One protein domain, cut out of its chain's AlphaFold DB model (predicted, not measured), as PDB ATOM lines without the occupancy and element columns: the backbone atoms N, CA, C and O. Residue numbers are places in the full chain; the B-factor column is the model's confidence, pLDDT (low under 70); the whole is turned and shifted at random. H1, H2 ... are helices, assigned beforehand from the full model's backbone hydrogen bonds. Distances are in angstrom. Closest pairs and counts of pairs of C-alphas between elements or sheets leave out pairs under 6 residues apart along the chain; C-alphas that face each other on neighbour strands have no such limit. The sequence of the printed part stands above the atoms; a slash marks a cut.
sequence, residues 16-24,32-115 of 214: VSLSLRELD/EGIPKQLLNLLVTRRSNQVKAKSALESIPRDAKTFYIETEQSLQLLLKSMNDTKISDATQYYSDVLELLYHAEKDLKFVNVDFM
ATOM      1  N   VAL A  16       4.163  30.662  86.533       35.03
ATOM      2  CA  VAL A  16       4.266  29.279  86.107       35.03
ATOM      3  C   VAL A  16       3.638  29.171  84.726       35.03
ATOM      4  O   VAL A  16       2.434  29.363  84.610       35.03
ATOM      5  N   SER A  17       4.447  28.855  83.712       36.47
ATOM      6  CA  SER A  17       3.917  28.264  82.488       36.47
ATOM      7  C   SER A  17       4.628  26.973  82.108       36.47
ATOM      8  O   SER A  17       5.808  26.964  81.744       36.47
ATOM      9  N   LEU A  18       3.914  25.860  82.290       49.41
ATOM     10  CA  LEU A  18       4.284  24.458  82.101       49.41
ATOM     11  C   LEU A  18       3.550  23.800  80.951       49.41
ATOM     12  O   LEU A  18       2.508  23.193  81.169       49.41
ATOM     13  N   SER A  19       4.080  23.857  79.725       59.69
ATOM     14  CA  SER A  19       3.311  23.261  78.636       59.69
ATOM     15  C   SER A  19       3.984  22.980  77.317       59.69
ATOM     16  O   SER A  19       4.936  23.641  76.909       59.69
ATOM     17  N   LEU A  20       3.327  22.061  76.604       66.06
ATOM     18  CA  LEU A  20       3.409  21.895  75.159       66.06
ATOM     19  C   LEU A  20       3.313  23.231  74.409       66.06
ATOM     20  O   LEU A  20       4.052  23.394  73.459       66.06
ATOM     21  N   ARG A  21       2.541  24.234  74.869       85.50
ATOM     22  CA  ARG A  21       2.504  25.582  74.253       85.50
ATOM     23  C   ARG A  21       3.893  26.205  74.115       85.50
ATOM     24  O   ARG A  21       4.171  26.782  73.071       85.50
ATOM     25  N   GLU A  22       4.744  26.131  75.141       87.25
ATOM     26  CA  GLU A  22       6.124  26.634  75.043       87.25
ATOM     27  C   GLU A  22       6.880  25.874  73.948       87.25
ATOM     28  O   GLU A  22       7.526  26.484  73.102       87.25
ATOM     29  N   LEU A  23       6.778  24.544  73.945       87.75
ATOM     30  CA  LEU A  23       7.470  23.697  72.979       87.75
ATOM     31  C   LEU A  23       6.968  23.926  71.544       87.75
ATOM     32  O   LEU A  23       7.785  24.026  70.634       87.75
ATOM     33  N   ASP A  24       5.659  24.081  71.361       87.25
ATOM     34  CA  ASP A  24       4.989  24.390  70.096       87.25
ATOM     35  C   ASP A  24       5.390  25.778  69.593       87.25
ATOM     36  O   ASP A  24       5.754  25.946  68.429       87.25
ATOM     37  N   GLU A  32      13.461  23.978  61.165       88.56
ATOM     38  CA  GLU A  32      14.518  22.974  60.955       88.56
ATOM     39  C   GLU A  32      14.814  22.125  62.210       88.56
ATOM     40  O   GLU A  32      15.650  21.219  62.186       88.56
ATOM     41  N   GLY A  33      14.138  22.415  63.323       88.25
ATOM     42  CA  GLY A  33      14.298  21.747  64.607       88.25
ATOM     43  C   GLY A  33      14.893  22.651  65.686       88.25
ATOM     44  O   GLY A  33      15.797  23.453  65.448       88.25
ATOM     45  N   ILE A  34      14.399  22.476  66.914       92.25
ATOM     46  CA  ILE A  34      14.830  23.250  68.083       92.25
ATOM     47  C   ILE A  34      16.321  22.994  68.358       92.25
ATOM     48  O   ILE A  34      16.718  21.841  68.545       92.25
ATOM     49  N   PRO A  35      17.169  24.035  68.450       93.06
ATOM     50  CA  PRO A  35      18.579  23.862  68.777       93.06
ATOM     51  C   PRO A  35      18.789  23.190  70.141       93.06
ATOM     52  O   PRO A  35      18.134  23.543  71.121       93.06
ATOM     53  N   LYS A  36      19.768  22.277  70.249       92.12
ATOM     54  CA  LYS A  36      20.077  21.556  71.506       92.12
ATOM     55  C   LYS A  36      20.300  22.486  72.697       92.12
ATOM     56  O   LYS A  36      19.863  22.184  73.802       92.12
ATOM     57  N   GLN A  37      20.994  23.603  72.490       92.00
ATOM     58  CA  GLN A  37      21.264  24.568  73.553       92.00
ATOM     59  C   GLN A  37      19.980  25.264  74.014       92.00
ATOM     60  O   GLN A  37      19.811  25.471  75.211       92.00
ATOM     61  N   LEU A  38      19.059  25.566  73.094       92.06
ATOM     62  CA  LEU A  38      17.756  26.120  73.447       92.06
ATOM     63  C   LEU A  38      16.899  25.077  74.174       92.06
ATOM     64  O   LEU A  38      16.353  25.379  75.228       92.06
ATOM     65  N   LEU A  39      16.876  23.824  73.705       93.19
ATOM     66  CA  LEU A  39      16.217  22.728  74.424       93.19
ATOM     67  C   LEU A  39      16.790  22.539  75.838       93.19
ATOM     68  O   LEU A  39      16.043  22.323  76.786       93.19
ATOM     69  N   ASN A  40      18.104  22.678  76.018       92.94
ATOM     70  CA  ASN A  40      18.730  22.627  77.338       92.94
ATOM     71  C   ASN A  40      18.203  23.735  78.272       92.94
ATOM     72  O   ASN A  40      17.913  23.463  79.441       92.94
ATOM     73  N   LEU A  41      18.010  24.956  77.755       91.94
ATOM     74  CA  LEU A  41      17.401  26.057  78.509       91.94
ATOM     75  C   LEU A  41      15.952  25.740  78.901       91.94
ATOM     76  O   LEU A  41      15.609  25.907  80.074       91.94
ATOM     77  N   LEU A  42      15.145  25.210  77.971       92.12
ATOM     78  CA  LEU A  42      13.761  24.775  78.227       92.12
ATOM     79  C   LEU A  42      13.708  23.764  79.382       92.12
ATOM     80  O   LEU A  42      13.029  23.970  80.391       92.12
ATOM     81  N   VAL A  43      14.496  22.692  79.269       93.62
ATOM     82  CA  VAL A  43      14.543  21.598  80.248       93.62
ATOM     83  C   VAL A  43      15.061  22.089  81.604       93.62
ATOM     84  O   VAL A  43      14.527  21.710  82.648       93.62
ATOM     85  N   THR A  44      16.068  22.967  81.618       93.00
ATOM     86  CA  THR A  44      16.615  23.547  82.855       93.00
ATOM     87  C   THR A  44      15.583  24.418  83.566       93.00
ATOM     88  O   THR A  44      15.358  24.263  84.771       93.00
ATOM     89  N   ARG A  45      14.912  25.304  82.822       90.31
ATOM     90  CA  ARG A  45      13.828  26.147  83.342       90.31
ATOM     91  C   ARG A  45      12.723  25.288  83.952       90.31
ATOM     92  O   ARG A  45      12.306  25.538  85.086       90.31
ATOM     93  N   ARG A  46      12.335  24.221  83.250       88.88
ATOM     94  CA  ARG A  46      11.324  23.261  83.699       88.88
ATOM     95  C   ARG A  46      11.725  22.527  84.971       88.88
ATOM     96  O   ARG A  46      10.936  22.450  85.911       88.88
ATOM     97  N   SER A  47      12.955  22.023  85.020       92.75
ATOM     98  CA  SER A  47      13.490  21.311  86.180       92.75
ATOM     99  C   SER A  47      13.432  22.188  87.434       92.75
ATOM    100  O   SER A  47      12.957  21.737  88.475       92.75
ATOM    101  N   ASN A  48      13.792  23.470  87.318       90.38
ATOM    102  CA  ASN A  48      13.718  24.420  88.430       90.38
ATOM    103  C   ASN A  48      12.280  24.655  88.924       90.38
ATOM    104  O   ASN A  48      12.048  24.708  90.133       90.38
ATOM    105  N   GLN A  49      11.308  24.772  88.017       86.62
ATOM    106  CA  GLN A  49       9.898  24.960  88.377       86.62
ATOM    107  C   GLN A  49       9.310  23.726  89.072       86.62
ATOM    108  O   GLN A  49       8.688  23.852  90.125       86.62
ATOM    109  N   VAL A  50       9.546  22.531  88.526       89.75
ATOM    110  CA  VAL A  50       9.097  21.262  89.124       89.75
ATOM    111  C   VAL A  50       9.726  21.066  90.506       89.75
ATOM    112  O   VAL A  50       9.037  20.724  91.470       89.75
ATOM    113  N   LYS A  51      11.019  21.373  90.638       89.94
ATOM    114  CA  LYS A  51      11.724  21.348  91.920       89.94
ATOM    115  C   LYS A  51      11.073  22.271  92.947       89.94
ATOM    116  O   LYS A  51      10.830  21.839  94.073       89.94
ATOM    117  N   ALA A  52      10.746  23.504  92.563       87.69
ATOM    118  CA  ALA A  52      10.064  24.447  93.445       87.69
ATOM    119  C   ALA A  52       8.697  23.911  93.909       87.69
ATOM    120  O   ALA A  52       8.372  24.022  95.091       87.69
ATOM    121  N   LYS A  53       7.937  23.246  93.027       84.81
ATOM    122  CA  LYS A  53       6.669  22.593  93.397       84.81
ATOM    123  C   LYS A  53       6.859  21.456  94.397       84.81
ATOM    124  O   LYS A  53       6.130  21.395  95.381       84.81
ATOM    125  N   SER A  54       7.864  20.599  94.203       85.19
ATOM    126  CA  SER A  54       8.158  19.488  95.126       85.19
ATOM    127  C   SER A  54       8.518  19.938  96.554       85.19
ATOM    128  O   SER A  54       8.384  19.166  97.510       85.19
ATOM    129  N   ALA A  55       8.971  21.188  96.702       86.00
ATOM    130  CA  ALA A  55       9.350  21.793  97.973       86.00
ATOM    131  C   ALA A  55       8.166  22.406  98.745       86.00
ATOM    132  O   ALA A  55       8.340  22.777  99.904       86.00
ATOM    133  N   LEU A  56       6.976  22.501  98.141       82.50
ATOM    134  CA  LEU A  56       5.780  23.002  98.819       82.50
ATOM    135  C   LEU A  56       5.371  22.062  99.962       82.50
ATOM    136  O   LEU A  56       5.289  20.846  99.794       82.50
ATOM    137  N   GLU A  57       5.084  22.620 101.136       74.56
ATOM    138  CA  GLU A  57       4.690  21.828 102.311       74.56
ATOM    139  C   GLU A  57       3.271  21.252 102.192       74.56
ATOM    140  O   GLU A  57       2.969  20.212 102.771       74.56
ATOM    141  N   SER A  58       2.401  21.911 101.424       81.88
ATOM    142  CA  SER A  58       0.964  21.632 101.351       81.88
ATOM    143  C   SER A  58       0.544  20.649 100.251       81.88
ATOM    144  O   SER A  58      -0.653  20.429 100.071       81.88
ATOM    145  N   ILE A  59       1.483  20.056  99.503       82.25
ATOM    146  CA  ILE A  59       1.136  19.118  98.424       82.25
ATOM    147  C   ILE A  59       0.968  17.676  98.941       82.25
ATOM    148  O   ILE A  59       1.701  17.249  99.839       82.25
ATOM    149  N   PRO A  60       0.036  16.887  98.369       87.88
ATOM    150  CA  PRO A  60      -0.103  15.468  98.694       87.88
ATOM    151  C   PRO A  60       1.201  14.689  98.488       87.88
ATOM    152  O   PRO A  60       1.987  15.001  97.591       87.88
ATOM    153  N   ARG A  61       1.417  13.631  99.280       89.88
ATOM    154  CA  ARG A  61       2.644  12.815  99.213       89.88
ATOM    155  C   ARG A  61       2.887  12.248  97.813       89.88
ATOM    156  O   ARG A  61       4.009  12.330  97.328       89.88
ATOM    157  N   ASP A  62       1.849  11.737  97.160       89.88
ATOM    158  CA  ASP A  62       1.975  11.146  95.824       89.88
ATOM    159  C   ASP A  62       2.322  12.205  94.768       89.88
ATOM    160  O   ASP A  62       3.180  11.975  93.921       89.88
ATOM    161  N   ALA A  63       1.755  13.413  94.886       89.94
ATOM    162  CA  ALA A  63       2.124  14.552  94.045       89.94
ATOM    163  C   ALA A  63       3.588  14.963  94.261       89.94
ATOM    164  O   ALA A  63       4.303  15.271  93.310       89.94
ATOM    165  N   LYS A  64       4.063  14.929  95.511       91.81
ATOM    166  CA  LYS A  64       5.467  15.199  95.829       91.81
ATOM    167  C   LYS A  64       6.398  14.176  95.185       91.81
ATOM    168  O   LYS A  64       7.385  14.579  94.577       91.81
ATOM    169  N   THR A  65       6.073  12.888  95.286       94.06
ATOM    170  CA  THR A  65       6.814  11.819  94.603       94.06
ATOM    171  C   THR A  65       6.839  12.066  93.098       94.06
ATOM    172  O   THR A  65       7.915  12.084  92.512       94.06
ATOM    173  N   PHE A  66       5.689  12.360  92.486       94.19
ATOM    174  CA  PHE A  66       5.598  12.658  91.059       94.19
ATOM    175  C   PHE A  66       6.523  13.810  90.627       94.19
ATOM    176  O   PHE A  66       7.281  13.664  89.667       94.19
ATOM    177  N   TYR A  67       6.525  14.940  91.347       92.75
ATOM    178  CA  TYR A  67       7.413  16.059  91.018       92.75
ATOM    179  C   TYR A  67       8.898  15.714  91.206       92.75
ATOM    180  O   TYR A  67       9.723  16.160  90.413       92.75
ATOM    181  N   ILE A  68       9.254  14.911  92.214       94.56
ATOM    182  CA  ILE A  68      10.639  14.453  92.408       94.56
ATOM    183  C   ILE A  68      11.088  13.578  91.229       94.56
ATOM    184  O   ILE A  68      12.140  13.836  90.652       94.56
ATOM    185  N   GLU A  69      10.287  12.590  90.832       97.12
ATOM    186  CA  GLU A  69      10.599  11.711  89.692       97.12
ATOM    187  C   GLU A  69      10.654  12.489  88.365       97.12
ATOM    188  O   GLU A  69      11.516  12.251  87.515       97.12
ATOM    189  N   THR A  70       9.781  13.488  88.207       96.00
ATOM    190  CA  THR A  70       9.796  14.400  87.055       96.00
ATOM    191  C   THR A  70      11.089  15.220  87.020       96.00
ATOM    192  O   THR A  70      11.725  15.331  85.971       96.00
ATOM    193  N   GLU A  71      11.529  15.770  88.156       95.94
ATOM    194  CA  GLU A  71      12.791  16.514  88.244       95.94
ATOM    195  C   GLU A  71      13.991  15.632  87.893       95.94
ATOM    196  O   GLU A  71      14.825  16.039  87.081       95.94
ATOM    197  N   GLN A  72      14.034  14.402  88.409       97.12
ATOM    198  CA  GLN A  72      15.082  13.432  88.089       97.12
ATOM    199  C   GLN A  72      15.098  13.067  86.600       97.12
ATOM    200  O   GLN A  72      16.171  13.001  85.996       97.12
ATOM    201  N   SER A  73      13.923  12.895  85.990       97.50
ATOM    202  CA  SER A  73      13.777  12.622  84.556       97.50
ATOM    203  C   SER A  73      14.331  13.763  83.697       97.50
ATOM    204  O   SER A  73      15.059  13.522  82.734       97.50
ATOM    205  N   LEU A  74      14.054  15.015  84.073       96.75
ATOM    206  CA  LEU A  74      14.597  16.197  83.397       96.75
ATOM    207  C   LEU A  74      16.117  16.313  83.594       96.75
ATOM    208  O   LEU A  74      16.842  16.618  82.649       96.75
ATOM    209  N   GLN A  75      16.627  16.012  84.791       97.31
ATOM    210  CA  GLN A  75      18.069  15.987  85.063       97.31
ATOM    211  C   GLN A  75      18.797  14.891  84.273       97.31
ATOM    212  O   GLN A  75      19.929  15.097  83.829       97.31
ATOM    213  N   LEU A  76      18.164  13.734  84.066       96.94
ATOM    214  CA  LEU A  76      18.691  12.675  83.206       96.94
ATOM    215  C   LEU A  76      18.776  13.131  81.742       96.94
ATOM    216  O   LEU A  76      19.806  12.923  81.092       96.94
ATOM    217  N   LEU A  77      17.738  13.808  81.242       96.69
ATOM    218  CA  LEU A  77      17.748  14.392  79.901       96.69
ATOM    219  C   LEU A  77      18.873  15.430  79.748       96.69
ATOM    220  O   LEU A  77      19.638  15.370  78.790       96.69
ATOM    221  N   LEU A  78      19.038  16.342  80.714       95.94
ATOM    222  CA  LEU A  78      20.111  17.347  80.683       95.94
ATOM    223  C   LEU A  78      21.504  16.714  80.609       95.94
ATOM    224  O   LEU A  78      22.349  17.178  79.844       95.94
ATOM    225  N   LYS A  79      21.740  15.641  81.373       95.69
ATOM    226  CA  LYS A  79      23.025  14.923  81.387       95.69
ATOM    227  C   LYS A  79      23.316  14.198  80.074       95.69
ATOM    228  O   LYS A  79      24.477  14.102  79.696       95.69
ATOM    229  N   SER A  80      22.284  13.698  79.397       94.12
ATOM    230  CA  SER A  80      22.411  12.932  78.149       94.12
ATOM    231  C   SER A  80      22.286  13.782  76.877       94.12
ATOM    232  O   SER A  80      22.531  13.284  75.784       94.12
ATOM    233  N   MET A  81      21.961  15.075  76.990       92.19
ATOM    234  CA  MET A  81      21.635  15.968  75.864       92.19
ATOM    235  C   MET A  81      22.687  15.989  74.737       92.19
ATOM    236  O   MET A  81      22.354  16.104  73.553       92.19
ATOM    237  N   ASN A  82      23.973  15.885  75.087       89.19
ATOM    238  CA  ASN A  82      25.054  15.883  74.100       89.19
ATOM    239  C   ASN A  82      25.082  14.590  73.274       89.19
ATOM    240  O   ASN A  82      25.302  14.662  72.064       89.19
ATOM    241  N   ASP A  83      24.766  13.457  73.900       91.94
ATOM    242  CA  ASP A  83      24.877  12.115  73.322       91.94
ATOM    243  C   ASP A  83      23.574  11.642  72.652       91.94
ATOM    244  O   ASP A  83      23.588  10.760  71.795       91.94
ATOM    245  N   THR A  84      22.442  12.259  72.993       91.06
ATOM    246  CA  THR A  84      21.121  11.943  72.432       91.06
ATOM    247  C   THR A  84      20.865  12.726  71.139       91.06
ATOM    248  O   THR A  84      21.261  13.889  71.005       91.06
ATOM    249  N   LYS A  85      20.187  12.124  70.152       93.00
ATOM    250  CA  LYS A  85      19.718  12.872  68.971       93.00
ATOM    251  C   LYS A  85      18.709  13.931  69.405       93.00
ATOM    252  O   LYS A  85      17.908  13.692  70.300       93.00
ATOM    253  N   ILE A  86      18.723  15.095  68.756       90.19
ATOM    254  CA  ILE A  86      17.825  16.192  69.141       90.19
ATOM    255  C   ILE A  86      16.348  15.791  69.043       90.19
ATOM    256  O   ILE A  86      15.590  16.107  69.947       90.19
ATOM    257  N   SER A  87      15.961  15.028  68.015       90.12
ATOM    258  CA  SER A  87      14.597  14.502  67.860       90.12
ATOM    259  C   SER A  87      14.150  13.692  69.073       90.12
ATOM    260  O   SER A  87      13.059  13.901  69.594       90.12
ATOM    261  N   ASP A  88      15.022  12.806  69.548       93.88
ATOM    262  CA  ASP A  88      14.725  11.881  70.637       93.88
ATOM    263  C   ASP A  88      14.684  12.641  71.971       93.88
ATOM    264  O   ASP A  88      13.828  12.386  72.813       93.88
ATOM    265  N   ALA A  89      15.568  13.633  72.139       94.31
ATOM    266  CA  ALA A  89      15.579  14.520  73.299       94.31
ATOM    267  C   ALA A  89      14.318  15.399  73.369       94.31
ATOM    268  O   ALA A  89      13.726  15.538  74.439       94.31
ATOM    269  N   THR A  90      13.894  15.970  72.237       91.94
ATOM    270  CA  THR A  90      12.663  16.762  72.136       91.94
ATOM    271  C   THR A  90      11.434  15.901  72.409       91.94
ATOM    272  O   THR A  90      10.576  16.326  73.178       91.94
ATOM    273  N   GLN A  91      11.365  14.687  71.849       92.00
ATOM    274  CA  GLN A  91      10.256  13.767  72.110       92.00
ATOM    275  C   GLN A  91      10.188  13.381  73.590       92.00
ATOM    276  O   GLN A  91       9.141  13.529  74.206       92.00
ATOM    277  N   TYR A  92      11.313  12.985  74.193       95.00
ATOM    278  CA  TYR A  92      11.354  12.653  75.618       95.00
ATOM    279  C   TYR A  92      10.914  13.836  76.491       95.00
ATOM    280  O   TYR A  92      10.164  13.664  77.449       95.00
ATOM    281  N   TYR A  93      11.358  15.056  76.165       94.31
ATOM    282  CA  TYR A  93      10.906  16.251  76.872       94.31
ATOM    283  C   TYR A  93       9.396  16.472  76.715       94.31
ATOM    284  O   TYR A  93       8.725  16.752  77.706       94.31
ATOM    285  N   SER A  94       8.857  16.298  75.504       91.06
ATOM    286  CA  SER A  94       7.417  16.376  75.232       91.06
ATOM    287  C   SER A  94       6.622  15.377  76.078       91.06
ATOM    288  O   SER A  94       5.657  15.774  76.729       91.06
ATOM    289  N   ASP A  95       7.062  14.119  76.141       92.75
ATOM    290  CA  ASP A  95       6.404  13.063  76.923       92.75
ATOM    291  C   ASP A  95       6.379  13.414  78.425       92.75
ATOM    292  O   ASP A  95       5.374  13.228  79.115       92.75
ATOM    293  N   VAL A  96       7.470  13.993  78.946       93.50
ATOM    294  CA  VAL A  96       7.530  14.481  80.336       93.50
ATOM    295  C   VAL A  96       6.535  15.624  80.575       93.50
ATOM    296  O   VAL A  96       5.873  15.648  81.616       93.50
ATOM    297  N   LEU A  97       6.409  16.569  79.637       89.00
ATOM    298  CA  LEU A  97       5.443  17.669  79.745       89.00
ATOM    299  C   LEU A  97       3.991  17.173  79.695       89.00
ATOM    300  O   LEU A  97       3.144  17.715  80.408       89.00
ATOM    301  N   GLU A  98       3.701  16.141  78.904       86.88
ATOM    302  CA  GLU A  98       2.375  15.516  78.836       86.88
ATOM    303  C   GLU A  98       2.006  14.817  80.153       86.88
ATOM    304  O   GLU A  98       0.905  14.999  80.676       86.88
ATOM    305  N   LEU A  99       2.934  14.085  80.771       89.94
ATOM    306  CA  LEU A  99       2.694  13.499  82.095       89.94
ATOM    307  C   LEU A  99       2.455  14.574  83.163       89.94
ATOM    308  O   LEU A  99       1.543  14.450  83.985       89.94
ATOM    309  N   LEU A 100       3.253  15.645  83.133       87.44
ATOM    310  CA  LEU A 100       3.124  16.777  84.048       87.44
ATOM    311  C   LEU A 100       1.747  17.438  83.938       87.44
ATOM    312  O   LEU A 100       1.118  17.720  84.955       87.44
ATOM    313  N   TYR A 101       1.238  17.609  82.719       82.69
ATOM    314  CA  TYR A 101      -0.109  18.117  82.478       82.69
ATOM    315  C   TYR A 101      -1.195  17.310  83.165       82.69
ATOM    316  O   TYR A 101      -2.040  17.867  83.869       82.69
ATOM    317  N   HIS A 102      -1.189  15.997  82.929       83.12
ATOM    318  CA  HIS A 102      -2.219  15.111  83.443       83.12
ATOM    319  C   HIS A 102      -2.223  15.119  84.970       83.12
ATOM    320  O   HIS A 102      -3.279  15.306  85.574       83.12
ATOM    321  N   ALA A 103      -1.041  15.055  85.586       84.94
ATOM    322  CA  ALA A 103      -0.906  15.147  87.034       84.94
ATOM    323  C   ALA A 103      -1.423  16.488  87.589       84.94
ATOM    324  O   ALA A 103      -2.146  16.518  88.584       84.94
ATOM    325  N   GLU A 104      -1.096  17.614  86.952       80.06
ATOM    326  CA  GLU A 104      -1.537  18.931  87.427       80.06
ATOM    327  C   GLU A 104      -3.035  19.173  87.246       80.06
ATOM    328  O   GLU A 104      -3.669  19.806  88.098       80.06
ATOM    329  N   LYS A 105      -3.612  18.631  86.172       77.12
ATOM    330  CA  LYS A 105      -5.055  18.634  85.940       77.12
ATOM    331  C   LYS A 105      -5.791  17.871  87.040       77.12
ATOM    332  O   LYS A 105      -6.784  18.380  87.563       77.12
ATOM    333  N   ASP A 106      -5.293  16.698  87.427       80.94
ATOM    334  CA  ASP A 106      -5.881  15.890  88.502       80.94
ATOM    335  C   ASP A 106      -5.795  16.595  89.865       80.94
ATOM    336  O   ASP A 106      -6.723  16.525  90.675       80.94
ATOM    337  N   LEU A 107      -4.728  17.366  90.087       76.44
ATOM    338  CA  LEU A 107      -4.548  18.209  91.272       76.44
ATOM    339  C   LEU A 107      -5.378  19.504  91.244       76.44
ATOM    340  O   LEU A 107      -5.352  20.264  92.213       76.44
ATOM    341  N   LYS A 108      -6.142  19.749  90.169       70.69
ATOM    342  CA  LYS A 108      -6.946  20.962  89.944       70.69
ATOM    343  C   LYS A 108      -6.134  22.256  90.035       70.69
ATOM    344  O   LYS A 108      -6.674  23.301  90.405       70.69
ATOM    345  N   PHE A 109      -4.851  22.207  89.691       67.62
ATOM    346  CA  PHE A 109      -4.108  23.440  89.482       67.62
ATOM    347  C   PHE A 109      -4.651  24.142  88.232       67.62
ATOM    348  O   PHE A 109      -4.980  23.488  87.240       67.62
ATOM    349  N   VAL A 110      -4.793  25.473  88.291       56.00
ATOM    350  CA  VAL A 110      -5.151  26.275  87.113       56.00
ATOM    351  C   VAL A 110      -4.010  26.121  86.122       56.00
ATOM    352  O   VAL A 110      -2.948  26.712  86.294       56.00
ATOM    353  N   ASN A 111      -4.224  25.277  85.120       56.12
ATOM    354  CA  ASN A 111      -3.229  25.001  84.109       56.12
ATOM    355  C   ASN A 111      -3.562  25.842  82.870       56.12
ATOM    356  O   ASN A 111      -4.237  25.399  81.939       56.12
ATOM    357  N   VAL A 112      -3.113  27.098  82.913       54.34
ATOM    358  CA  VAL A 112      -3.124  28.038  81.777       54.34
ATOM    359  C   VAL A 112      -2.258  27.551  80.622       54.34
ATOM    360  O   VAL A 112      -2.309  28.077  79.514       54.34
ATOM    361  N   ASP A 113      -1.452  26.541  80.890       53.56
ATOM    362  CA  ASP A 113      -0.255  26.286  80.138       53.56
ATOM    363  C   ASP A 113      -0.607  25.526  78.861       53.56
ATOM    364  O   ASP A 113      -0.018  25.778  77.816       53.56
ATOM    365  N   PHE A 114      -1.650  24.699  78.870       52.09
ATOM    366  CA  PHE A 114      -2.145  24.002  77.674       52.09
ATOM    367  C   PHE A 114      -3.070  24.855  76.806       52.09
ATOM    368  O   PHE A 114      -3.579  24.385  75.789       52.09
ATOM    369  N   MET A 115      -3.308  26.108  77.193       58.22
ATOM    370  CA  MET A 115      -4.067  27.034  76.372       58.22
ATOM    371  C   MET A 115      -3.101  27.739  75.427       58.22
ATOM    372  O   MET A 115      -2.359  28.638  75.814       58.22
TER     373      MET A 115
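AT A GLANCE: This is residues 16 to 24 and 32 to 115 of the 214 residues of an uncharacterized protein of Tetranychus urticae (UniProt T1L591). Three long helices, H2, H3 and H4, form an up-and-down bundle, each running against the one before it, and the short H1 packs on H4. The 93 printed residues hold four named helices, H1 to H4 in chain order, and no named strand: all helix. The whole is compact, with a radius of gyration of the C-alphas of 13.1 A and spans of 40 by 27 by 16 A.

HOW THE PARTS SIT: H1, residues 20 to 24, touches residues 94 to 98 alone of H4, residues 86 to 106; the closest C-alphas, Leu 20 and Leu 97, are 6.6 A apart. H2, residues 36 to 54, and H3, residues 61 to 80, form a hairpin at a shallow tilt of 21 degrees, closest at C-alphas 54 and 64, 5.1 A. H3 and H4 form another at 10 degrees, closest at C-alphas 77 and 89, 7.0 A. H2 and H4 only just touch, with 3 pairs of C-alphas within 8 A. In the four helices every O i to N i+4 pair is within hydrogen-bond range.

IN THESE COORDINATES: H1 begins at C-alpha 20 (3.409, 21.895, 75.159). H2 measures 26.5 A, H3 28.9 A and H4 30.6 A, ending at C-alpha 106 (-5.881, 15.890, 88.502).

THE WHOLE: Residues 25 to 31 are not printed; C-alphas 24 and 32 are 13.3 A apart. Residues 16 to 20 and 109 to 115 have pLDDT under 70.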